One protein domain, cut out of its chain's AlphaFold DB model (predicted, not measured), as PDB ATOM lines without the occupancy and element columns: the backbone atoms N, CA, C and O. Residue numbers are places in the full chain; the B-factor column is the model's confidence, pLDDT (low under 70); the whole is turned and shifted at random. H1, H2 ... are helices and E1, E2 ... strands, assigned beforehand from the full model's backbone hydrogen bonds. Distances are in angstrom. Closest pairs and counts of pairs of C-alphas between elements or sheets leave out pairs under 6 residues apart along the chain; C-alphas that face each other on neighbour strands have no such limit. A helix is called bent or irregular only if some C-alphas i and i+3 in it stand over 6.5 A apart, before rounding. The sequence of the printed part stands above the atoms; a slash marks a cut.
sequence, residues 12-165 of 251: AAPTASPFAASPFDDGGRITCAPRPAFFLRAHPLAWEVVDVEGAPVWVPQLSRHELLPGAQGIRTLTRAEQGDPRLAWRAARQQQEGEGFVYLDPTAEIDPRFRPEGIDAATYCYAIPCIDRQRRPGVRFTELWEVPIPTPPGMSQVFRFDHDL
ATOM      1  N   ALA A  12      62.016   0.812  -2.600       53.78
ATOM      2  CA  ALA A  12      60.836  -0.041  -2.614       53.78
ATOM      3  C   ALA A  12      60.015   0.227  -1.343       53.78
ATOM      4  O   ALA A  12      60.491   0.049  -0.220       53.78
ATOM      5  N   ALA A  13      58.792   0.723  -1.521       54.38
ATOM      6  CA  ALA A  13      57.890   0.897  -0.399       54.38
ATOM      7  C   ALA A  13      57.486  -0.488   0.118       54.38
ATOM      8  O   ALA A  13      57.257  -1.386  -0.700       54.38
ATOM      9  N   PRO A  14      57.291  -0.665   1.436       50.06
ATOM     10  CA  PRO A  14      56.515  -1.784   1.939       50.06
ATOM     11  C   PRO A  14      55.049  -1.563   1.541       50.06
ATOM     12  O   PRO A  14      54.215  -1.146   2.341       50.06
ATOM     13  N   THR A  15      54.726  -1.794   0.272       49.41
ATOM     14  CA  THR A  15      53.345  -1.986  -0.151       49.41
ATOM     15  C   THR A  15      53.020  -3.416   0.244       49.41
ATOM     16  O   THR A  15      53.486  -4.359  -0.392       49.41
ATOM     17  N   ALA A  16      52.303  -3.592   1.354       54.12
ATOM     18  CA  ALA A  16      51.838  -4.913   1.742       54.12
ATOM     19  C   ALA A  16      50.955  -5.453   0.613       54.12
ATOM     20  O   ALA A  16      49.987  -4.797   0.218       54.12
ATOM     21  N   SER A  17      51.300  -6.627   0.077       57.06
ATOM     22  CA  SER A  17      50.418  -7.301  -0.871       57.06
ATOM     23  C   SER A  17      49.062  -7.485  -0.194       57.06
ATOM     24  O   SER A  17      49.023  -8.079   0.892       57.06
ATOM     25  N   PRO A  18      47.945  -7.048  -0.806       56.91
ATOM     26  CA  PRO A  18      46.621  -7.363  -0.273       56.91
ATOM     27  C   PRO A  18      46.378  -8.884  -0.261       56.91
ATOM     28  O   PRO A  18      45.478  -9.373   0.419       56.91
ATOM     29  N   PHE A  19      47.210  -9.651  -0.974       54.19
ATOM     30  CA  PHE A  19      47.219 -11.106  -0.959       54.19
ATOM     31  C   PHE A  19      48.090 -11.676   0.165       54.19
ATOM     32  O   PHE A  19      47.830 -12.800   0.586       54.19
ATOM     33  N   ALA A  20      49.068 -10.938   0.703       51.22
ATOM     34  CA  ALA A  20      49.998 -11.438   1.723       51.22
ATOM     35  C   ALA A  20      49.680 -10.987   3.161       51.22
ATOM     36  O   ALA A  20      49.973 -11.753   4.076       51.22
ATOM     37  N   ALA A  21      49.065  -9.818   3.392       54.53
ATOM     38  CA  ALA A  21      48.795  -9.325   4.751       54.53
ATOM     39  C   ALA A  21      47.544  -8.430   4.884       54.53
ATOM     40  O   ALA A  21      46.992  -7.922   3.910       54.53
ATOM     41  N   SER A  22      47.110  -8.265   6.136       49.97
ATOM     42  CA  SER A  22      46.023  -7.392   6.595       49.97
ATOM     43  C   SER A  22      46.300  -5.906   6.361       49.97
ATOM     44  O   SER A  22      47.394  -5.466   6.701       49.97
ATOM     45  N   PRO A  23      45.330  -5.082   5.910       49.25
ATOM     46  CA  PRO A  23      45.422  -3.628   6.073       49.25
ATOM     47  C   PRO A  23      45.182  -3.165   7.530       49.25
ATOM     48  O   PRO A  23      45.224  -1.965   7.804       49.25
ATOM     49  N   PHE A  24      44.932  -4.088   8.463       46.56
ATOM     50  CA  PHE A  24      44.699  -3.834   9.886       46.56
ATOM     51  C   PHE A  24      45.861  -4.357  10.741       46.56
ATOM     52  O   PHE A  24      46.366  -5.447  10.468       46.56
ATOM     53  N   ASP A  25      46.237  -3.618  11.786       49.94
ATOM     54  CA  ASP A  25      47.167  -4.097  12.811       49.94
ATOM     55  C   ASP A  25      46.533  -5.143  13.742       49.94
ATOM     56  O   ASP A  25      45.318  -5.359  13.749       49.94
ATOM     57  N   ASP A  26      47.373  -5.756  14.584       42.72
ATOM     58  CA  ASP A  26      46.989  -6.736  15.610       42.72
ATOM     59  C   ASP A  26      45.986  -6.182  16.648       42.72
ATOM     60  O   ASP A  26      45.392  -6.934  17.419       42.72
ATOM     61  N   GLY A  27      45.775  -4.860  16.677       38.53
ATOM     62  CA  GLY A  27      44.779  -4.181  17.506       38.53
ATOM     63  C   GLY A  27      43.429  -3.971  16.816       38.53
ATOM     64  O   GLY A  27      42.558  -3.304  17.385       38.53
ATOM     65  N   GLY A  28      43.249  -4.481  15.594       40.50
ATOM     66  CA  GLY A  28      42.050  -4.263  14.785       40.50
ATOM     67  C   GLY A  28      41.892  -2.815  14.316       40.50
ATOM     68  O   GLY A  28      40.804  -2.427  13.878       40.50
ATOM     69  N   ARG A  29      42.944  -1.992  14.419       32.81
ATOM     70  CA  ARG A  29      42.976  -0.644  13.854       32.81
ATOM     71  C   ARG A  29      43.478  -0.749  12.427       32.81
ATOM     72  O   ARG A  29      44.321  -1.577  12.104       32.81
ATOM     73  N   ILE A  30      42.963   0.104  11.551       39.38
ATOM     74  CA  ILE A  30      43.544   0.242  10.220       39.38
ATOM     75  C   ILE A  30      44.962   0.769  10.434       39.38
ATOM     76  O   ILE A  30      45.139   1.899  10.899       39.38
ATOM     77  N   THR A  31      45.970  -0.035  10.103       41.53
ATOM     78  CA  THR A  31      47.309   0.487   9.858       41.53
ATOM     79  C   THR A  31      47.184   1.379   8.644       41.53
ATOM     80  O   THR A  31      47.236   0.919   7.505       41.53
ATOM     81  N   CYS A  32      46.971   2.672   8.882       41.72
ATOM     82  CA  CYS A  32      47.134   3.677   7.853       41.72
ATOM     83  C   CYS A  32      48.629   3.755   7.544       41.72
ATOM     84  O   CYS A  32      49.329   4.680   7.955       41.72
ATOM     85  N   ALA A  33      49.108   2.798   6.744       49.53
ATOM     86  CA  ALA A  33      50.047   3.172   5.713       49.53
ATOM     87  C   ALA A  33      49.462   4.426   5.033       49.53
ATOM     88  O   ALA A  33      48.242   4.532   4.881       49.53
ATOM     89  N   PRO A  34      50.283   5.410   4.660       55.44
ATOM     90  CA  PRO A  34      49.805   6.688   4.125       55.44
ATOM     91  C   PRO A  34      48.893   6.568   2.884       55.44
ATOM     92  O   PRO A  34      48.323   7.570   2.458       55.44
ATOM     93  N   ARG A  35      48.705   5.359   2.330       64.75
ATOM     94  CA  ARG A  35      47.596   4.988   1.444       64.75
ATOM     95  C   ARG A  35      46.938   3.673   1.901       64.75
ATOM     96  O   ARG A  35      47.668   2.761   2.295       64.75
ATOM     97  N   PRO A  36      45.600   3.538   1.807       70.38
ATOM     98  CA  PRO A  36      44.929   2.264   2.050       70.38
ATOM     99  C   PRO A  36      45.412   1.199   1.059       70.38
ATOM    100  O   PRO A  36      45.758   1.515  -0.086       70.38
ATOM    101  N   ALA A  37      45.414  -0.068   1.485       77.94
ATOM    102  CA  ALA A  37      45.635  -1.187   0.571       77.94
ATOM    103  C   ALA A  37      44.588  -1.148  -0.552       77.94
ATOM    104  O   ALA A  37      43.460  -0.703  -0.344       77.94
ATOM    105  N   PHE A  38      44.949  -1.588  -1.749       85.94
ATOM    106  CA  PHE A  38      44.061  -1.549  -2.904       85.94
ATOM    107  C   PHE A  38      44.355  -2.718  -3.833       85.94
ATOM    108  O   PHE A  38      45.427  -3.311  -3.767       85.94
ATOM    109  N   PHE A  39      43.415  -3.013  -4.720       88.25
ATOM    110  CA  PHE A  39      43.686  -3.778  -5.927       88.25
ATOM    111  C   PHE A  39      43.674  -2.869  -7.144       88.25
ATOM    112  O   PHE A  39      43.004  -1.832  -7.151       88.25
ATOM    113  N   LEU A  40      44.347  -3.298  -8.202       92.25
ATOM    114  CA  LEU A  40      44.052  -2.793  -9.533       92.25
ATOM    115  C   LEU A  40      42.977  -3.676 -10.139       92.25
ATOM    116  O   LEU A  40      43.016  -4.895  -9.985       92.25
ATOM    117  N   ARG A  41      42.007  -3.068 -10.812       94.69
ATOM    118  CA  ARG A  41      40.978  -3.815 -11.524       94.69
ATOM    119  C   ARG A  41      40.757  -3.277 -12.925       94.69
ATOM    120  O   ARG A  41      40.686  -2.060 -13.114       94.69
ATOM    121  N   ALA A  42      40.599  -4.195 -13.869       96.94
ATOM    122  CA  ALA A  42      40.121  -3.921 -15.215       96.94
ATOM    123  C   ALA A  42      38.625  -4.249 -15.287       96.94
ATOM    124  O   ALA A  42      38.202  -5.337 -14.890       96.94
ATOM    125  N   HIS A  43      37.820  -3.305 -15.775       95.44
ATOM    126  CA  HIS A  43      36.396  -3.537 -16.017       95.44
ATOM    127  C   HIS A  43      36.212  -4.096 -17.441       95.44
ATOM    128  O   HIS A  43      36.748  -3.511 -18.382       95.44
ATOM    129  N   PRO A  44      35.400  -5.148 -17.659       94.19
ATOM    130  CA  PRO A  44      35.312  -5.835 -18.956       94.19
ATOM    131  C   PRO A  44      34.818  -4.932 -20.097       94.19
ATOM    132  O   PRO A  44      35.160  -5.127 -21.260       94.19
ATOM    133  N   LEU A  45      34.013  -3.920 -19.763       95.31
ATOM    134  CA  LEU A  45      33.482  -2.923 -20.702       95.31
ATOM    135  C   LEU A  45      34.286  -1.609 -20.781       95.31
ATOM    136  O   LEU A  45      33.826  -0.702 -21.481       95.31
ATOM    137  N   ALA A  46      35.391  -1.467 -20.037       96.50
ATOM    138  CA  ALA A  46      36.166  -0.226 -19.963       96.50
ATOM    139  C   ALA A  46      37.503  -0.385 -20.692       96.50
ATOM    140  O   ALA A  46      38.476  -0.917 -20.158       96.50
ATOM    141  N   TRP A  47      37.515   0.094 -21.928       97.44
ATOM    142  CA  TRP A  47      38.642   0.015 -22.845       97.44
ATOM    143  C   TRP A  47      38.890   1.383 -23.453       97.44
ATOM    144  O   TRP A  47      37.962   2.179 -23.613       97.44
ATOM    145  N   GLU A  48      40.139   1.653 -23.790       97.12
ATOM    146  CA  GLU A  48      40.531   2.860 -24.504       97.12
ATOM    147  C   GLU A  48      41.584   2.551 -25.560       97.12
ATOM    148  O   GLU A  48      42.236   1.508 -25.527       97.12
ATOM    149  N   VAL A  49      41.723   3.480 -26.502       97.88
ATOM    150  CA  VAL A  49      42.749   3.440 -27.538       97.88
ATOM    151  C   VAL A  49      43.863   4.386 -27.143       97.88
ATOM    152  O   VAL A  49      43.631   5.584 -26.954       97.88
ATOM    153  N   VAL A  50      45.071   3.845 -27.037       97.62
ATOM    154  CA  VAL A  50      46.285   4.602 -26.732       97.62
ATOM    155  C   VAL A  50      47.378   4.280 -27.734       97.62
ATOM    156  O   VAL A  50      47.318   3.255 -28.407       97.62
ATOM    157  N   ASP A  51      48.380   5.144 -27.815       97.19
ATOM    158  CA  ASP A  51      49.551   4.886 -28.641       97.19
ATOM    159  C   ASP A  51      50.542   4.000 -27.870       97.19
ATOM    160  O   ASP A  51      50.902   4.290 -26.723       97.19
ATOM    161  N   VAL A  52      50.957   2.904 -28.502       96.81
ATOM    162  CA  VAL A  52      52.002   1.983 -28.038       96.81
ATOM    163  C   VAL A  52      52.980   1.813 -29.193       96.81
ATOM    164  O   VAL A  52      52.596   1.353 -30.264       96.81
ATOM    165  N   GLU A  53      54.227   2.246 -28.999       93.81
ATOM    166  CA  GLU A  53      55.285   2.173 -30.025       93.81
ATOM    167  C   GLU A  53      54.886   2.815 -31.374       93.81
ATOM    168  O   GLU A  53      55.298   2.382 -32.448       93.81
ATOM    169  N   GLY A  54      54.074   3.878 -31.323       94.31
ATOM    170  CA  GLY A  54      53.607   4.615 -32.502       94.31
ATOM    171  C   GLY A  54      52.403   3.999 -33.221       94.31
ATOM    172  O   GLY A  54      51.977   4.542 -34.240       94.31
ATOM    173  N   ALA A  55      51.837   2.905 -32.706       96.38
ATOM    174  CA  ALA A  55      50.607   2.309 -33.212       96.38
ATOM    175  C   ALA A  55      49.438   2.520 -32.232       96.38
ATOM    176  O   ALA A  55      49.635   2.409 -31.018       96.38
ATOM    177  N   PRO A  56      48.211   2.771 -32.724       97.75
ATOM    178  CA  PRO A  56      47.031   2.790 -31.874       97.75
ATOM    179  C   PRO A  56      46.696   1.362 -31.421       97.75
ATOM    180  O   PRO A  56      46.586   0.440 -32.233       97.75
ATOM    181  N   VAL A  57      46.520   1.170 -30.117       98.19
ATOM    182  CA  VAL A  57      46.282  -0.136 -29.493       98.19
ATOM    183  C   VAL A  57      45.153  -0.041 -28.471       98.19
ATOM    184  O   VAL A  57      45.076   0.907 -27.687       98.19
ATOM    185  N   TRP A  58      44.276  -1.045 -28.465       98.00
ATOM    186  CA  TRP A  58      43.247  -1.218 -27.446       98.00
ATOM    187  C   TRP A  58      43.854  -1.730 -26.143       98.00
ATOM    188  O   TRP A  58      44.398  -2.833 -26.091       98.00
ATOM    189  N   VAL A  59      43.704  -0.956 -25.071       97.62
ATOM    190  CA  VAL A  59      44.185  -1.317 -23.732       97.62
ATOM    191  C   VAL A  59      43.059  -1.225 -22.698       97.62
ATOM    192  O   VAL A  59      42.125  -0.427 -22.859       97.62
ATOM    193  N   PRO A  60      43.117  -2.027 -21.621       97.56
ATOM    194  CA  PRO A  60      42.132  -1.947 -20.558       97.56
ATOM    195  C   PRO A  60      42.310  -0.656 -19.757       97.56
ATOM    196  O   PRO A  60      43.428  -0.239 -19.431       97.56
ATOM    197  N   GLN A  61      41.191  -0.056 -19.358       96.62
ATOM    198  CA  GLN A  61      41.214   0.978 -18.331       96.62
ATOM    199  C   GLN A  61      41.361   0.312 -16.965       96.62
ATOM    200  O   GLN A  61      40.533  -0.509 -16.558       96.62
ATOM    201  N   LEU A  62      42.419   0.684 -16.247       95.38
ATOM    202  CA  LEU A  62      42.677   0.196 -14.901       95.38
ATOM    203  C   LEU A  62      42.196   1.217 -13.876       95.38
ATOM    204  O   LEU A  62      42.414   2.418 -14.018       95.38
ATOM    205  N   SER A  63      41.553   0.727 -12.822       93.50
ATOM    206  CA  SER A  63      41.109   1.547 -11.696       93.50
ATOM    207  C   SER A  63      41.561   0.946 -10.374       93.50
ATOM    208  O   SER A  63      41.747  -0.268 -10.255       93.50
ATOM    209  N   ARG A  64      41.720   1.798  -9.360       91.00
ATOM    210  CA  ARG A  64      42.023   1.367  -7.993       91.00
ATOM    211  C   ARG A  64      40.732   0.960  -7.288       91.00
ATOM    212  O   ARG A  64      39.756   1.708  -7.276       91.00
ATOM    213  N   HIS A  65      40.743  -0.213  -6.672       90.19
ATOM    214  CA  HIS A  65      39.728  -0.651  -5.724       90.19
ATOM    215  C   HIS A  65      40.338  -0.604  -4.326       90.19
ATOM    216  O   HIS A  65      41.062  -1.514  -3.927       90.19
ATOM    217  N   GLU A  66      40.085   0.484  -3.605       88.19
ATOM    218  CA  GLU A  66      40.610   0.687  -2.253       88.19
ATOM    219  C   GLU A  66      39.903  -0.207  -1.235       88.19
ATOM    220  O   GLU A  66      38.676  -0.306  -1.213       88.19
ATOM    221  N   LEU A  67      40.691  -0.836  -0.366       83.50
ATOM    222  CA  LEU A  67      40.229  -1.785   0.636       83.50
ATOM    223  C   LEU A  67      39.819  -1.088   1.933       83.50
ATOM    224  O   LEU A  67      40.432  -1.274   2.983       83.50
ATOM    225  N   LEU A  68      38.781  -0.259   1.840       83.12
ATOM    226  CA  LEU A  68      38.240   0.507   2.959       83.12
ATOM    227  C   LEU A  68      36.946  -0.133   3.489       83.12
ATOM    228  O   LEU A  68      35.997  -0.296   2.720       83.12
ATOM    229  N   PRO A  69      36.851  -0.461   4.793       78.69
ATOM    230  CA  PRO A  69      35.603  -0.919   5.400       78.69
ATOM    231  C   PRO A  69      34.440   0.039   5.142       78.69
ATOM    232  O   PRO A  69      34.564   1.246   5.341       78.69
ATOM    233  N   GLY A  70      33.303  -0.507   4.714       80.12
ATOM    234  CA  GLY A  70      32.103   0.254   4.372       80.12
ATOM    235  C   GLY A  70      32.113   0.869   2.970       80.12
ATOM    236  O   GLY A  70      31.083   1.377   2.534       80.12
ATOM    237  N   ALA A  71      33.227   0.800   2.235       83.00
ATOM    238  CA  ALA A  71      33.311   1.252   0.850       83.00
ATOM    239  C   ALA A  71      33.202   0.068  -0.120       83.00
ATOM    240  O   ALA A  71      33.689  -1.020   0.160       83.00
ATOM    241  N   GLN A  72      32.580   0.281  -1.285       83.00
ATOM    242  CA  GLN A  72      32.615  -0.657  -2.425       83.00
ATOM    243  C   GLN A  72      32.222  -2.116  -2.086       83.00
ATOM    244  O   GLN A  72      32.743  -3.065  -2.663       83.00
ATOM    245  N   GLY A  73      31.293  -2.303  -1.140       81.56
ATOM    246  CA  GLY A  73      30.822  -3.629  -0.712       81.56
ATOM    247  C   GLY A  73      31.730  -4.344   0.295       81.56
ATOM    248  O   GLY A  73      31.447  -5.478   0.677       81.56
ATOM    249  N   ILE A  74      32.801  -3.697   0.758       85.50
ATOM    250  CA  ILE A  74      33.708  -4.231   1.776       85.50
ATOM    251  C   ILE A  74      33.041  -4.112   3.140       85.50
ATOM    252  O   ILE A  74      32.691  -3.018   3.588       85.50
ATOM    253  N   ARG A  75      32.867  -5.241   3.827       84.50
ATOM    254  CA  ARG A  75      32.193  -5.264   5.128       84.50
ATOM    255  C   ARG A  75      33.131  -4.848   6.256       84.50
ATOM    256  O   ARG A  75      34.325  -5.141   6.235       84.50
ATOM    257  N   THR A  76      32.561  -4.240   7.287       84.62
ATOM    258  CA  THR A  76      33.249  -4.056   8.568       84.62
ATOM    259  C   THR A  76      33.325  -5.398   9.289       84.62
ATOM    260  O   THR A  76      32.309  -6.076   9.452       84.62
ATOM    261  N   LEU A  77      34.525  -5.795   9.707       81.69
ATOM    262  CA  LEU A  77      34.729  -7.041  10.443       81.69
ATOM    263  C   LEU A  77      34.232  -6.924  11.880       81.69
ATOM    264  O   LEU A  77      34.414  -5.895  12.535       81.69
ATOM    265  N   THR A  78      33.637  -8.001  12.388       85.31
ATOM    266  CA  THR A  78      33.348  -8.111  13.820       85.31
ATOM    267  C   THR A  78      34.640  -8.335  14.607       85.31
ATOM    268  O   THR A  78      35.648  -8.778  14.058       85.31
ATOM    269  N   ARG A  79      34.617  -8.085  15.922       83.00
ATOM    270  CA  ARG A  79      35.789  -8.276  16.796       83.00
ATOM    271  C   ARG A  79      36.375  -9.693  16.719       83.00
ATOM    272  O   ARG A  79      37.583  -9.851  16.811       83.00
ATOM    273  N   ALA A  80      35.531 -10.709  16.531       81.62
ATOM    274  CA  ALA A  80      35.961 -12.104  16.413       81.62
ATOM    275  C   ALA A  80      36.649 -12.417  15.070       81.62
ATOM    276  O   ALA A  80      37.430 -13.358  14.987       81.62
ATOM    277  N   GLU A  81      36.376 -11.633  14.027       78.69
ATOM    278  CA  GLU A  81      36.880 -11.851  12.665       78.69
ATOM    279  C   GLU A  81      38.123 -11.012  12.344       78.69
ATOM    280  O   GLU A  81      38.702 -11.164  11.274       78.69
ATOM    281  N   GLN A  82      38.562 -10.141  13.262       75.75
ATOM    282  CA  GLN A  82      39.716  -9.253  13.063       75.75
ATOM    283  C   GLN A  82      41.028 -10.003  12.776       75.75
ATOM    284  O   GLN A  82      41.920  -9.435  12.157       75.75
ATOM    285  N   GLY A  83      41.130 -11.277  13.175       71.88
ATOM    286  CA  GLY A  83      42.288 -12.126  12.886       71.88
ATOM    287  C   GLY A  83      42.414 -12.573  11.423       71.88
ATOM    288  O   GLY A  83      43.504 -12.973  11.025       71.88
ATOM    289  N   ASP A  84      41.344 -12.496  10.616       75.75
ATOM    290  CA  ASP A  84      41.415 -12.725   9.166       75.75
ATOM    291  C   ASP A  84      40.806 -11.542   8.381       75.75
ATOM    292  O   ASP A  84      39.612 -11.515   8.059       75.75
ATOM    293  N   PRO A  85      41.635 -10.559   8.004       69.88
ATOM    294  CA  PRO A  85      41.212  -9.351   7.301       69.88
ATOM    295  C   PRO A  85      40.652  -9.611   5.904       69.88
ATOM    296  O   PRO A  85      39.915  -8.784   5.360       69.88
ATOM    297  N   ARG A  86      41.003 -10.748   5.292       76.12
ATOM    298  CA  ARG A  86      40.585 -11.083   3.928       76.12
ATOM    299  C   ARG A  86      39.083 -11.304   3.873       76.12
ATOM    300  O   ARG A  86      38.449 -11.028   2.857       76.12
ATOM    301  N   LEU A  87      38.491 -11.717   4.992       80.00
ATOM    302  CA  LEU A  87      37.053 -11.872   5.145       80.00
ATOM    303  C   LEU A  87      36.275 -10.565   4.909       80.00
ATOM    304  O   LEU A  87      35.083 -10.637   4.601       80.00
ATOM    305  N   ALA A  88      36.918  -9.397   5.036       81.19
ATOM    306  CA  ALA A  88      36.283  -8.094   4.834       81.19
ATOM    307  C   ALA A  88      35.927  -7.850   3.363       81.19
ATOM    308  O   ALA A  88      34.850  -7.348   3.046       81.19
ATOM    309  N   TRP A  89      36.837  -8.213   2.459       84.81
ATOM    310  CA  TRP A  89      36.750  -7.872   1.039       84.81
ATOM    311  C   TRP A  89      36.580  -9.088   0.127       84.81
ATOM    312  O   TRP A  89      36.287  -8.917  -1.052       84.81
ATOM    313  N   ARG A  90      36.709 -10.322   0.637       86.75
ATOM    314  CA  ARG A  90      36.566 -11.550  -0.162       86.75
ATOM    315  C   ARG A  90      35.226 -11.632  -0.893       86.75
ATOM    316  O   ARG A  90      35.212 -11.945  -2.077       86.75
ATOM    317  N   ALA A  91      34.123 -11.343  -0.201       85.44
ATOM    318  CA  ALA A  91      32.790 -11.376  -0.804       85.44
ATOM    319  C   ALA A  91      32.629 -10.289  -1.879       85.44
ATOM    320  O   ALA A  91      32.168 -10.585  -2.977       85.44
ATOM    321  N   ALA A  92      33.089  -9.064  -1.593       87.00
ATOM    322  CA  ALA A  92      33.085  -7.959  -2.551       87.00
ATOM    323  C   ALA A  92      33.898  -8.301  -3.806       87.00
ATOM    324  O   ALA A  92      33.432  -8.118  -4.926       87.00
ATOM    325  N   ARG A  93      35.094  -8.871  -3.624       90.06
ATOM    326  CA  ARG A  93      35.936  -9.335  -4.726       90.06
ATOM    327  C   ARG A  93      35.241 -10.422  -5.544       90.06
ATOM    328  O   ARG A  93      35.158 -10.271  -6.753       90.06
ATOM    329  N   GLN A  94      34.711 -11.463  -4.902       90.94
ATOM    330  CA  GLN A  94      34.026 -12.559  -5.595       90.94
ATOM    331  C   GLN A  94      32.807 -12.063  -6.385       90.94
ATOM    332  O   GLN A  94      32.582 -12.506  -7.508       90.94
ATOM    333  N   GLN A  95      32.036 -11.129  -5.822       91.50
ATOM    334  CA  GLN A  95      30.918 -10.503  -6.523       91.50
ATOM    335  C   GLN A  95      31.400  -9.763  -7.777       91.50
ATOM    336  O   GLN A  95      30.856  -9.962  -8.857       91.50
ATOM    337  N   GLN A  96      32.440  -8.940  -7.643       92.62
ATOM    338  CA  GLN A  96      32.990  -8.156  -8.749       92.62
ATOM    339  C   GLN A  96      33.636  -9.049  -9.822       92.62
ATOM    340  O   GLN A  96      33.455  -8.813 -11.011       92.62
ATOM    341  N   GLU A  97      34.338 -10.112  -9.437       93.19
ATOM    342  CA  GLU A  97      34.829 -11.124 -10.384       93.19
ATOM    343  C   GLU A  97      33.660 -11.803 -11.124       93.19
ATOM    344  O   GLU A  97      33.747 -12.031 -12.328       93.19
ATOM    345  N   GLY A  98      32.525 -12.036 -10.449       93.38
ATOM    346  CA  GLY A  98      31.282 -12.509 -11.075       93.38
ATOM    347  C   GLY A  98      30.653 -11.518 -12.067       93.38
ATOM    348  O   GLY A  98      30.002 -11.937 -13.020       93.38
ATOM    349  N   GLU A  99      30.888 -10.217 -11.888       92.62
ATOM    350  CA  GLU A  99      30.539  -9.152 -12.847       92.62
ATOM    351  C   GLU A  99      31.561  -9.036 -14.001       92.62
ATOM    352  O   GLU A  99      31.403  -8.213 -14.904       92.62
ATOM    353  N   GLY A 100      32.604  -9.874 -13.995       93.56
ATOM    354  CA  GLY A 100      33.632  -9.945 -15.030       93.56
ATOM    355  C   GLY A 100      34.827  -9.019 -14.805       93.56
ATOM    356  O   GLY A 100      35.631  -8.848 -15.721       93.56
ATOM    357  N   PHE A 101      34.966  -8.406 -13.624       95.31
ATOM    358  CA  PHE A 101      36.172  -7.647 -13.296       95.31
ATOM    359  C   PHE A 101      37.380  -8.567 -13.153       95.31
ATOM    360  O   PHE A 101      37.313  -9.617 -12.513       95.31
ATOM    361  N   VAL A 102      38.519  -8.105 -13.659       95.31
ATOM    362  CA  VAL A 102      39.808  -8.773 -13.479       95.31
ATOM    363  C   VAL A 102      40.617  -8.013 -12.446       95.31
ATOM    364  O   VAL A 102      40.846  -6.815 -12.609       95.31
ATOM    365  N   TYR A 103      41.047  -8.704 -11.391       92.69
ATOM    366  CA  TYR A 103      41.868  -8.139 -10.323       92.69
ATOM    367  C   TYR A 103      43.344  -8.444 -10.555       92.69
ATOM    368  O   TYR A 103      43.729  -9.598 -10.727       92.69
ATOM    369  N   LEU A 104      44.166  -7.402 -10.497       89.94
ATOM    370  CA  LEU A 104      45.614  -7.466 -10.612       89.94
ATOM    371  C   LEU A 104      46.234  -7.112  -9.261       89.94
ATOM    372  O   LEU A 104      45.780  -6.189  -8.569       89.94
ATOM    373  N   ASP A 105      47.278  -7.848  -8.888       82.00
ATOM    374  CA  ASP A 105      48.027  -7.571  -7.670       82.00
ATOM    375  C   ASP A 105      48.964  -6.375  -7.883       82.00
ATOM    376  O   ASP A 105      49.899  -6.484  -8.676       82.00
ATOM    377  N   PRO A 106      48.774  -5.237  -7.183       78.12
ATOM    378  CA  PRO A 106      49.676  -4.089  -7.312       78.12
ATOM    379  C   PRO A 106      51.083  -4.359  -6.755       78.12
ATOM    380  O   PRO A 106      51.987  -3.542  -6.923       78.12
ATOM    381  N   THR A 107      51.277  -5.478  -6.061       70.25
ATOM    382  CA  THR A 107      52.574  -5.906  -5.526       70.25
ATOM    383  C   THR A 107      53.200  -7.048  -6.305       70.25
ATOM    384  O   THR A 107      54.335  -7.415  -6.004       70.25
ATOM    385  N   ALA A 108      52.496  -7.586  -7.309       71.56
ATOM    386  CA  ALA A 108      53.127  -8.487  -8.253       71.56
ATOM    387  C   ALA A 108      54.294  -7.770  -8.930       71.56
ATOM    388  O   ALA A 108      54.245  -6.562  -9.188       71.56
ATOM    389  N   GLU A 109      55.346  -8.535  -9.192       71.00
ATOM    390  CA  GLU A 109      56.509  -8.021  -9.882       71.00
ATOM    391  C   GLU A 109      56.108  -7.559 -11.289       71.00
ATOM    392  O   GLU A 109      55.617  -8.344 -12.100       71.00
ATOM    393  N   ILE A 110      56.302  -6.271 -11.567       82.38
ATOM    394  CA  ILE A 110      56.102  -5.698 -12.900       82.38
ATOM    395  C   ILE A 110      57.337  -6.029 -13.728       82.38
ATOM    396  O   ILE A 110      58.448  -5.797 -13.255       82.38
ATOM    397  N   ASP A 111      57.171  -6.555 -14.944       86.81
ATOM    398  CA  ASP A 111      58.298  -6.896 -15.821       86.81
ATOM    399  C   ASP A 111      59.286  -5.709 -15.916       86.81
ATOM    400  O   ASP A 111      58.854  -4.579 -16.177       86.81
ATOM    401  N   PRO A 112      60.597  -5.930 -15.684       88.25
ATOM    402  CA  PRO A 112      61.615  -4.883 -15.743       88.25
ATOM    403  C   PRO A 112      61.576  -4.017 -17.007       88.25
ATOM    404  O   PRO A 112      61.937  -2.845 -16.936       88.25
ATOM    405  N   ARG A 113      61.105  -4.555 -18.139       90.69
ATOM    406  CA  ARG A 113      60.973  -3.830 -19.414       90.69
ATOM    407  C   ARG A 113      59.995  -2.655 -19.355       90.69
ATOM    408  O   ARG A 113      60.125  -1.737 -20.155       90.69
ATOM    409  N   PHE A 114      59.041  -2.669 -18.424       91.56
ATOM    410  CA  PHE A 114      58.040  -1.607 -18.273       91.56
ATOM    411  C   PHE A 114      58.299  -0.673 -17.084       91.56
ATOM    412  O   PHE A 114      57.441   0.142 -16.729       91.56
ATOM    413  N   ARG A 115      59.466  -0.799 -16.442       89.88
ATOM    414  CA  ARG A 115      59.867   0.055 -15.321       89.88
ATOM    415  C   ARG A 115      60.597   1.290 -15.853       89.88
ATOM    416  O   ARG A 115      61.490   1.136 -16.688       89.88
ATOM    417  N   PRO A 116      60.272   2.506 -15.378       88.69
ATOM    418  CA  PRO A 116      61.036   3.684 -15.766       88.69
ATOM    419  C   PRO A 116      62.487   3.604 -15.284       88.69
ATOM    420  O   PRO A 116      62.783   3.071 -14.211       88.69
ATOM    421  N   GLU A 117      63.396   4.165 -16.078       86.38
ATOM    422  CA  GLU A 117      64.823   4.163 -15.768       86.38
ATOM    423  C   GLU A 117      65.109   4.859 -14.425       86.38
ATOM    424  O   GLU A 117      64.554   5.912 -14.106       86.38
ATOM    425  N   GLY A 118      65.988   4.260 -13.619       78.25
ATOM    426  CA  GLY A 118      66.380   4.801 -12.314       78.25
ATOM    427  C   GLY A 118      65.369   4.567 -11.187       78.25
ATOM    428  O   GLY A 118      65.640   4.967 -10.053       78.25
ATOM    429  N   ILE A 119      64.241   3.899 -11.460       77.56
ATOM    430  CA  ILE A 119      63.283   3.479 -10.437       77.56
ATOM    431  C   ILE A 119      63.502   1.999 -10.110       77.56
ATOM    432  O   ILE A 119      63.066   1.109 -10.836       77.56
ATOM    433  N   ASP A 120      64.133   1.734  -8.966       68.50
ATOM    434  CA  ASP A 120      64.316   0.381  -8.419       68.50
ATOM    435  C   ASP A 120      63.074  -0.077  -7.630       68.50
ATOM    436  O   ASP A 120      63.126  -0.452  -6.458       68.50
ATOM    437  N   ALA A 121      61.904   0.051  -8.256       66.69
ATOM    438  CA  ALA A 121      60.646  -0.426  -7.707       66.69
ATOM    439  C   ALA A 121      60.130  -1.575  -8.564       66.69
ATOM    440  O   ALA A 121      59.751  -1.394  -9.718       66.69
ATOM    441  N   ALA A 122      60.089  -2.769  -7.976       69.00
ATOM    442  CA  ALA A 122      59.510  -3.945  -8.617       69.00
ATOM    443  C   ALA A 122      57.969  -3.939  -8.616       69.00
ATOM    444  O   ALA A 122      57.356  -4.786  -9.259       69.00
ATOM    445  N   THR A 123      57.343  -3.008  -7.892       75.31
ATOM    446  CA  THR A 123      55.902  -2.987  -7.612       75.31
ATOM    447  C   THR A 123      55.234  -1.717  -8.136       75.31
ATOM    448  O   THR A 123      55.886  -0.723  -8.455       75.31
ATOM    449  N   TYR A 124      53.900  -1.729  -8.199       80.38
ATOM    450  CA  TYR A 124      53.098  -0.638  -8.758       80.38
ATOM    451  C   TYR A 124      53.213   0.685  -7.985       80.38
ATOM    452  O   TYR A 124      52.938   1.752  -8.529       80.38
ATOM    453  N   CYS A 125      53.571   0.646  -6.701       82.44
ATOM    454  CA  CYS A 125      53.727   1.834  -5.867       82.44
ATOM    455  C   CYS A 125      55.062   1.802  -5.136       82.44
ATOM    456  O   CYS A 125      55.434   0.783  -4.552       82.44
ATOM    457  N   TYR A 126      55.725   2.952  -5.079       77.50
ATOM    458  CA  TYR A 126      56.995   3.108  -4.384       77.50
ATOM    459  C   TYR A 126      57.048   4.402  -3.575       77.50
ATOM    460  O   TYR A 126      56.197   5.287  -3.707       77.50
ATOM    461  N   ALA A 127      58.024   4.468  -2.673       80.06
ATOM    462  CA  ALA A 127      58.205   5.568  -1.745       80.06
ATOM    463  C   ALA A 127      59.373   6.439  -2.210       80.06
ATOM    464  O   ALA A 127      60.468   5.938  -2.473       80.06
ATOM    465  N   ILE A 128      59.149   7.750  -2.267       78.62
ATOM    466  CA  ILE A 128      60.203   8.732  -2.519       78.62
ATOM    467  C   ILE A 128      60.281   9.700  -1.338       78.62
ATOM    468  O   ILE A 128      59.256  10.285  -0.962       78.62
ATOM    469  N   PRO A 129      61.479   9.922  -0.772       80.12
ATOM    470  CA  PRO A 129      61.714  11.033   0.138       80.12
ATOM    471  C   PRO A 129      61.366  12.367  -0.533       80.12
ATOM    472  O   PRO A 129      61.865  12.684  -1.612       80.12
ATOM    473  N   CYS A 130      60.518  13.174   0.095       79.56
ATOM    474  CA  CYS A 130      60.124  14.473  -0.440       79.56
ATOM    475  C   CYS A 130      60.023  15.530   0.657       79.56
ATOM    476  O   CYS A 130      59.882  15.219   1.837       79.56
ATOM    477  N   ILE A 131      60.038  16.796   0.248       80.06
ATOM    478  CA  ILE A 131      59.683  17.917   1.112       80.06
ATOM    479  C   ILE A 131      58.186  18.187   0.931       80.06
ATOM    480  O   ILE A 131      57.719  18.370  -0.195       80.06
ATOM    481  N   ASP A 132      57.426  18.172   2.026       75.88
ATOM    482  CA  ASP A 132      55.990  18.446   1.992       75.88
ATOM    483  C   ASP A 132      55.681  19.946   1.780       75.88
ATOM    484  O   ASP A 132      56.565  20.807   1.743       75.88
ATOM    485  N   ARG A 133      54.391  20.296   1.671       75.31
ATOM    486  CA  ARG A 133      53.960  21.700   1.518       75.31
ATOM    487  C   ARG A 133      54.342  22.594   2.710       75.31
ATOM    488  O   ARG A 133      54.361  23.811   2.556       75.31
ATOM    489  N   GLN A 134      54.636  22.016   3.875       81.81
ATOM    490  CA  GLN A 134      55.074  22.712   5.090       81.81
ATOM    491  C   GLN A 134      56.604  22.777   5.217       81.81
ATOM    492  O   GLN A 134      57.113  23.193   6.258       81.81
ATOM    493  N   ARG A 135      57.341  22.397   4.165       81.69
ATOM    494  CA  ARG A 135      58.807  22.322   4.134       81.69
ATOM    495  C   ARG A 135      59.404  21.313   5.117       81.69
ATOM    496  O   ARG A 135      60.552  21.463   5.533       81.69
ATOM    497  N   ARG A 136      58.648  20.280   5.486       81.50
ATOM    498  CA  ARG A 136      59.119  19.197   6.352       81.50
ATOM    499  C   ARG A 136      59.571  18.006   5.507       81.50
ATOM    500  O   ARG A 136      58.922  17.697   4.505       81.50
ATOM    501  N   PRO A 137      60.664  17.326   5.893       81.44
ATOM    502  CA  PRO A 137      61.019  16.043   5.306       81.44
ATOM    503  C   PRO A 137      59.893  15.033   5.535       81.44
ATOM    504  O   PRO A 137      59.369  14.914   6.642       81.44
ATOM    505  N   GLY A 138      59.540  14.297   4.491       79.94
ATOM    506  CA  GLY A 138      58.528  13.255   4.531       79.94
ATOM    507  C   GLY A 138      58.737  12.237   3.419       79.94
ATOM    508  O   GLY A 138      59.752  12.239   2.720       79.94
ATOM    509  N   VAL A 139      57.754  11.359   3.255       79.75
ATOM    510  CA  VAL A 139      57.736  10.346   2.200       79.75
ATOM    511  C   VAL A 139      56.453  10.507   1.407       79.75
ATOM    512  O   VAL A 139      55.362  10.554   1.979       79.75
ATOM    513  N   ARG A 140      56.578  10.564   0.082       79.75
ATOM    514  CA  ARG A 140      55.448  10.472  -0.836       79.75
ATOM    515  C   ARG A 140      55.401   9.074  -1.426       79.75
ATOM    516  O   ARG A 140      56.403   8.564  -1.915       79.75
ATOM    517  N   PHE A 141      54.211   8.492  -1.409       79.88
ATOM    518  CA  PHE A 141      53.915   7.237  -2.082       79.88
ATOM    519  C   PHE A 141      53.341   7.575  -3.447       79.88
ATOM    520  O   PHE A 141      52.386   8.349  -3.543       79.88
ATOM    521  N   THR A 142      53.946   7.028  -4.488       83.88
ATOM    522  CA  THR A 142      53.694   7.416  -5.873       83.88
ATOM    523  C   THR A 142      53.575   6.154  -6.728       83.88
ATOM    524  O   THR A 142      54.052   5.089  -6.330       83.88
ATOM    525  N   GLU A 143      52.850   6.241  -7.837       88.75
ATOM    526  CA  GLU A 143      52.681   5.114  -8.764       88.75
ATOM    527  C   GLU A 143      53.932   4.930  -9.626       88.75
ATOM    528  O   GLU A 143      54.659   5.891  -9.854       88.75
ATOM    529  N   LEU A 144      54.188   3.709 -10.106       87.75
ATOM    530  CA  LEU A 144      55.435   3.340 -10.788       87.75
ATOM    531  C   LEU A 144      55.806   4.307 -11.924       87.75
ATOM    532  O   LEU A 144      56.960   4.711 -12.024       87.75
ATOM    533  N   TRP A 145      54.829   4.717 -12.734       93.06
ATOM    534  CA  TRP A 145      55.051   5.622 -13.866       93.06
ATOM    535  C   TRP A 145      54.991   7.109 -13.502       93.06
ATOM    536  O   TRP A 145      55.188   7.950 -14.372       93.06
ATOM    537  N   GLU A 146      54.760   7.481 -12.239       91.25
ATOM    538  CA  GLU A 146      54.987   8.853 -11.778       91.25
ATOM    539  C   GLU A 146      56.490   9.057 -11.544       91.25
ATOM    540  O   GLU A 146      57.011   8.799 -10.461       91.25
ATOM    541  N   VAL A 147      57.201   9.530 -12.566       90.06
ATOM    542  CA  VAL A 147      58.656   9.722 -12.545       90.06
ATOM    543  C   VAL A 147      59.003  11.090 -11.940       90.06
ATOM    544  O   VAL A 147      58.465  12.114 -12.385       90.06
ATOM    545  N   PRO A 148      59.902  11.163 -10.939       87.75
ATOM    546  CA  PRO A 148      60.322  12.432 -10.358       87.75
ATOM    547  C   PRO A 148      61.126  13.259 -11.367       87.75
ATOM    548  O   PRO A 148      62.085  12.787 -11.974       87.75
ATOM    549  N   ILE A 149      60.771  14.534 -11.511       89.38
ATOM    550  CA  ILE A 149      61.558  15.501 -12.281       89.38
ATOM    551  C   ILE A 149      62.637  16.082 -11.355       89.38
ATOM    552  O   ILE A 149      62.314  16.437 -10.217       89.38
ATOM    553  N   PRO A 150      63.901  16.227 -11.793       85.06
ATOM    554  CA  PRO A 150      64.909  16.937 -11.015       85.06
ATOM    555  C   PRO A 150      64.413  18.336 -10.624       85.06
ATOM    556  O   PRO A 150      64.079  19.151 -11.483       85.06
ATOM    557  N   THR A 151      64.348  18.611  -9.322       81.88
ATOM    558  CA  THR A 151      63.912  19.906  -8.782       81.88
ATOM    559  C   THR A 151      65.044  20.571  -7.993       81.88
ATOM    560  O   THR A 151      65.886  19.873  -7.422       81.88
ATOM    561  N   PRO A 152      65.120  21.917  -7.964       83.19
ATOM    562  CA  PRO A 152      66.104  22.617  -7.145       83.19
ATOM    563  C   PRO A 152      65.941  22.309  -5.644       83.19
ATOM    564  O   PRO A 152      64.815  22.094  -5.186       83.19
ATOM    565  N   PRO A 153      67.025  22.361  -4.848       79.62
ATOM    566  CA  PRO A 153      66.946  22.170  -3.401       79.62
ATOM    567  C   PRO A 153      65.930  23.112  -2.737       79.62
ATOM    568  O   PRO A 153      65.902  24.309  -3.017       79.62
ATOM    569  N   GLY A 154      65.104  22.573  -1.835       79.12
ATOM    570  CA  GLY A 154      64.091  23.336  -1.093       79.12
ATOM    571  C   GLY A 154      62.763  23.558  -1.830       79.12
ATOM    572  O   GLY A 154      61.842  24.122  -1.237       79.12
ATOM    573  N   MET A 155      62.641  23.105  -3.082       80.19
ATOM    574  CA  MET A 155      61.368  23.067  -3.807       80.19
ATOM    575  C   MET A 155      60.613  21.761  -3.543       80.19
ATOM    576  O   MET A 155      61.201  20.725  -3.227       80.19
ATOM    577  N   SER A 156      59.290  21.807  -3.699       79.88
ATOM    578  CA  SER A 156      58.457  20.606  -3.685       79.88
ATOM    579  C   SER A 156      58.792  19.713  -4.881       79.88
ATOM    580  O   SER A 156      58.896  20.200  -6.007       79.88
ATOM    581  N   GLN A 157      58.891  18.404  -4.647       82.75
ATOM    582  CA  GLN A 157      59.138  17.419  -5.700       82.75
ATOM    583  C   GLN A 157      58.005  17.443  -6.741       82.75
ATOM    584  O   GLN A 157      56.827  17.301  -6.396       82.75
ATOM    585  N   VAL A 158      58.372  17.594  -8.015       87.38
ATOM    586  CA  VAL A 158      57.454  17.542  -9.164       87.38
ATOM    587  C   VAL A 158      57.580  16.183  -9.848       87.38
ATOM    588  O   VAL A 158      58.649  15.573  -9.836       87.38
ATOM    589  N   PHE A 159      56.482  15.709 -10.427       89.69
ATOM    590  CA  PHE A 159      56.381  14.406 -11.077       89.69
ATOM    591  C   PHE A 159      55.829  14.572 -12.488       89.69
ATOM    592  O   PHE A 159      54.991  15.443 -12.728       89.69
ATOM    593  N   ARG A 160      56.285  13.718 -13.401       93.56
ATOM    594  CA  ARG A 160      55.713  13.526 -14.734       93.56
ATOM    595  C   ARG A 160      55.213  12.094 -14.827       93.56
ATOM    596  O   ARG A 160      55.912  11.190 -14.386       93.56
ATOM    597  N   PHE A 161      54.044  11.889 -15.416       94.56
ATOM    598  CA  PHE A 161      53.564  10.542 -15.696       94.56
ATOM    599  C   PHE A 161      54.160  10.030 -17.016       94.56
ATOM    600  O   PHE A 161      54.075  10.717 -18.037       94.56
ATOM    601  N   ASP A 162      54.783   8.855 -16.992       95.69
ATOM    602  CA  ASP A 162      55.314   8.175 -18.172       95.69
ATOM    603  C   ASP A 162      54.199   7.373 -18.855       95.69
ATOM    604  O   ASP A 162      53.945   6.207 -18.545       95.69
ATOM    605  N   HIS A 163      53.472   8.053 -19.746       95.44
ATOM    606  CA  HIS A 163      52.357   7.451 -20.470       95.44
ATOM    607  C   HIS A 163      52.807   6.298 -21.367       95.44
ATOM    608  O   HIS A 163      52.085   5.311 -21.451       95.44
ATOM    609  N   ASP A 164      53.982   6.384 -21.986       95.56
ATOM    610  CA  ASP A 164      54.438   5.390 -22.958       95.56
ATOM    611  C   ASP A 164      54.710   4.048 -22.272       95.56
ATOM    612  O   ASP A 164      54.172   3.018 -22.684       95.56
ATOM    613  N   LEU A 165      55.447   4.060 -21.154       94.88
ATOM    614  CA  LEU A 165      55.696   2.850 -20.366       94.88
ATOM    615  C   LEU A 165      54.421   2.301 -19.718       94.88
ATOM    616  O   LEU A 165      54.218   1.085 -19.694       94.88
TER     617      LEU A 165
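This is residues 12 to 165 of the 251 residues of an uncharacterized protein of Arenimonas sp (UniProt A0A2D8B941). A long hairpin, E1 and E2, folded into an L, forms one part of the model; the short strand E3 lies beside E1, and helix H1 lies at the sheet's side. Two smaller hairpins, E4-E5 and E6-E7, make a second part, apart from E1 and E2, and one long link, from E3 to E4, joins the two parts. The printed part has 154 residues with one named helix and seven named strands, in the order E1, E2, H1, E3, E4, E5, E6, E7; under half of the residues are in named elements, which are mostly strand. The sheets E2-E1-E3, E4-E5 and E6-E7 are antiparallel. The whole is only just compact, close to loose, with a radius of gyration of the C-alphas of 17.8 A and spans of 51 by 43 by 24 A.

Pass residues 12 to 37, which hold no named element, to reach E1, residues 38 to 52, which bends by 99 degrees at residue 49. E2, residues 55 to 66, bends by 50 degrees at residue 58 and forms a hairpin with E1; look for N 41 and O 63, 2.9 A apart, and N 57 and O 50, 2.8 A. E3, residues 102 to 104, is the antiparallel neighbour of E1 on its other side, with N 42 and O 102 at 2.9 A. This sheet is strongly twisted, with E2 and E3 as edge strands. H1, residues 86 to 98, is on it but only grazes it, with residues 89 to 97; its closest C-alphas to E3 are those of Glu 97 and Tyr 103, 7.6 A apart. E2, H1 and E3 form a split strand-helix-strand unit, two strands running the same way with E1 between them, and its crossover is right-handed. H1 is irregular, C-alphas 88 and 91 being 7.4 A apart, and 7 of its 9 O i to N i+4 pairs are within hydrogen-bond range. Further on, E4, residues 125 to 131, and E5, residues 137 to 143, form a hairpin, with N 128 and O 140 at 2.9 A. E6, residues 146 to 149, and E7, residues 158 to 161, form another, with N 147 and O 160 at 2.8 A. E5 and E6 meet only through their link, while E3 and E4 are apart.

Find C-alpha 38 at (44.061, -1.549, -2.904), where E1 begins; it spans 26.6 A, and E2 spans 32.6 A. H1 runs 17.7 A from C-alpha 86 at (40.585, -11.083, 3.928). E4 spans 18.5 A and E5 19.7 A. E7 ends at C-alpha 161, (53.564, 10.542, -15.696).

The C-alphas of Gly 54 and Ala 80 are the two farthest apart, 54.6 A. The printed part has no cut; the links E2 to H1 and E3 to E4 are long. Mean pLDDT of the printed part is 80.3; look for values under 70 at residues 12 to 35, 85 and 120 to 122.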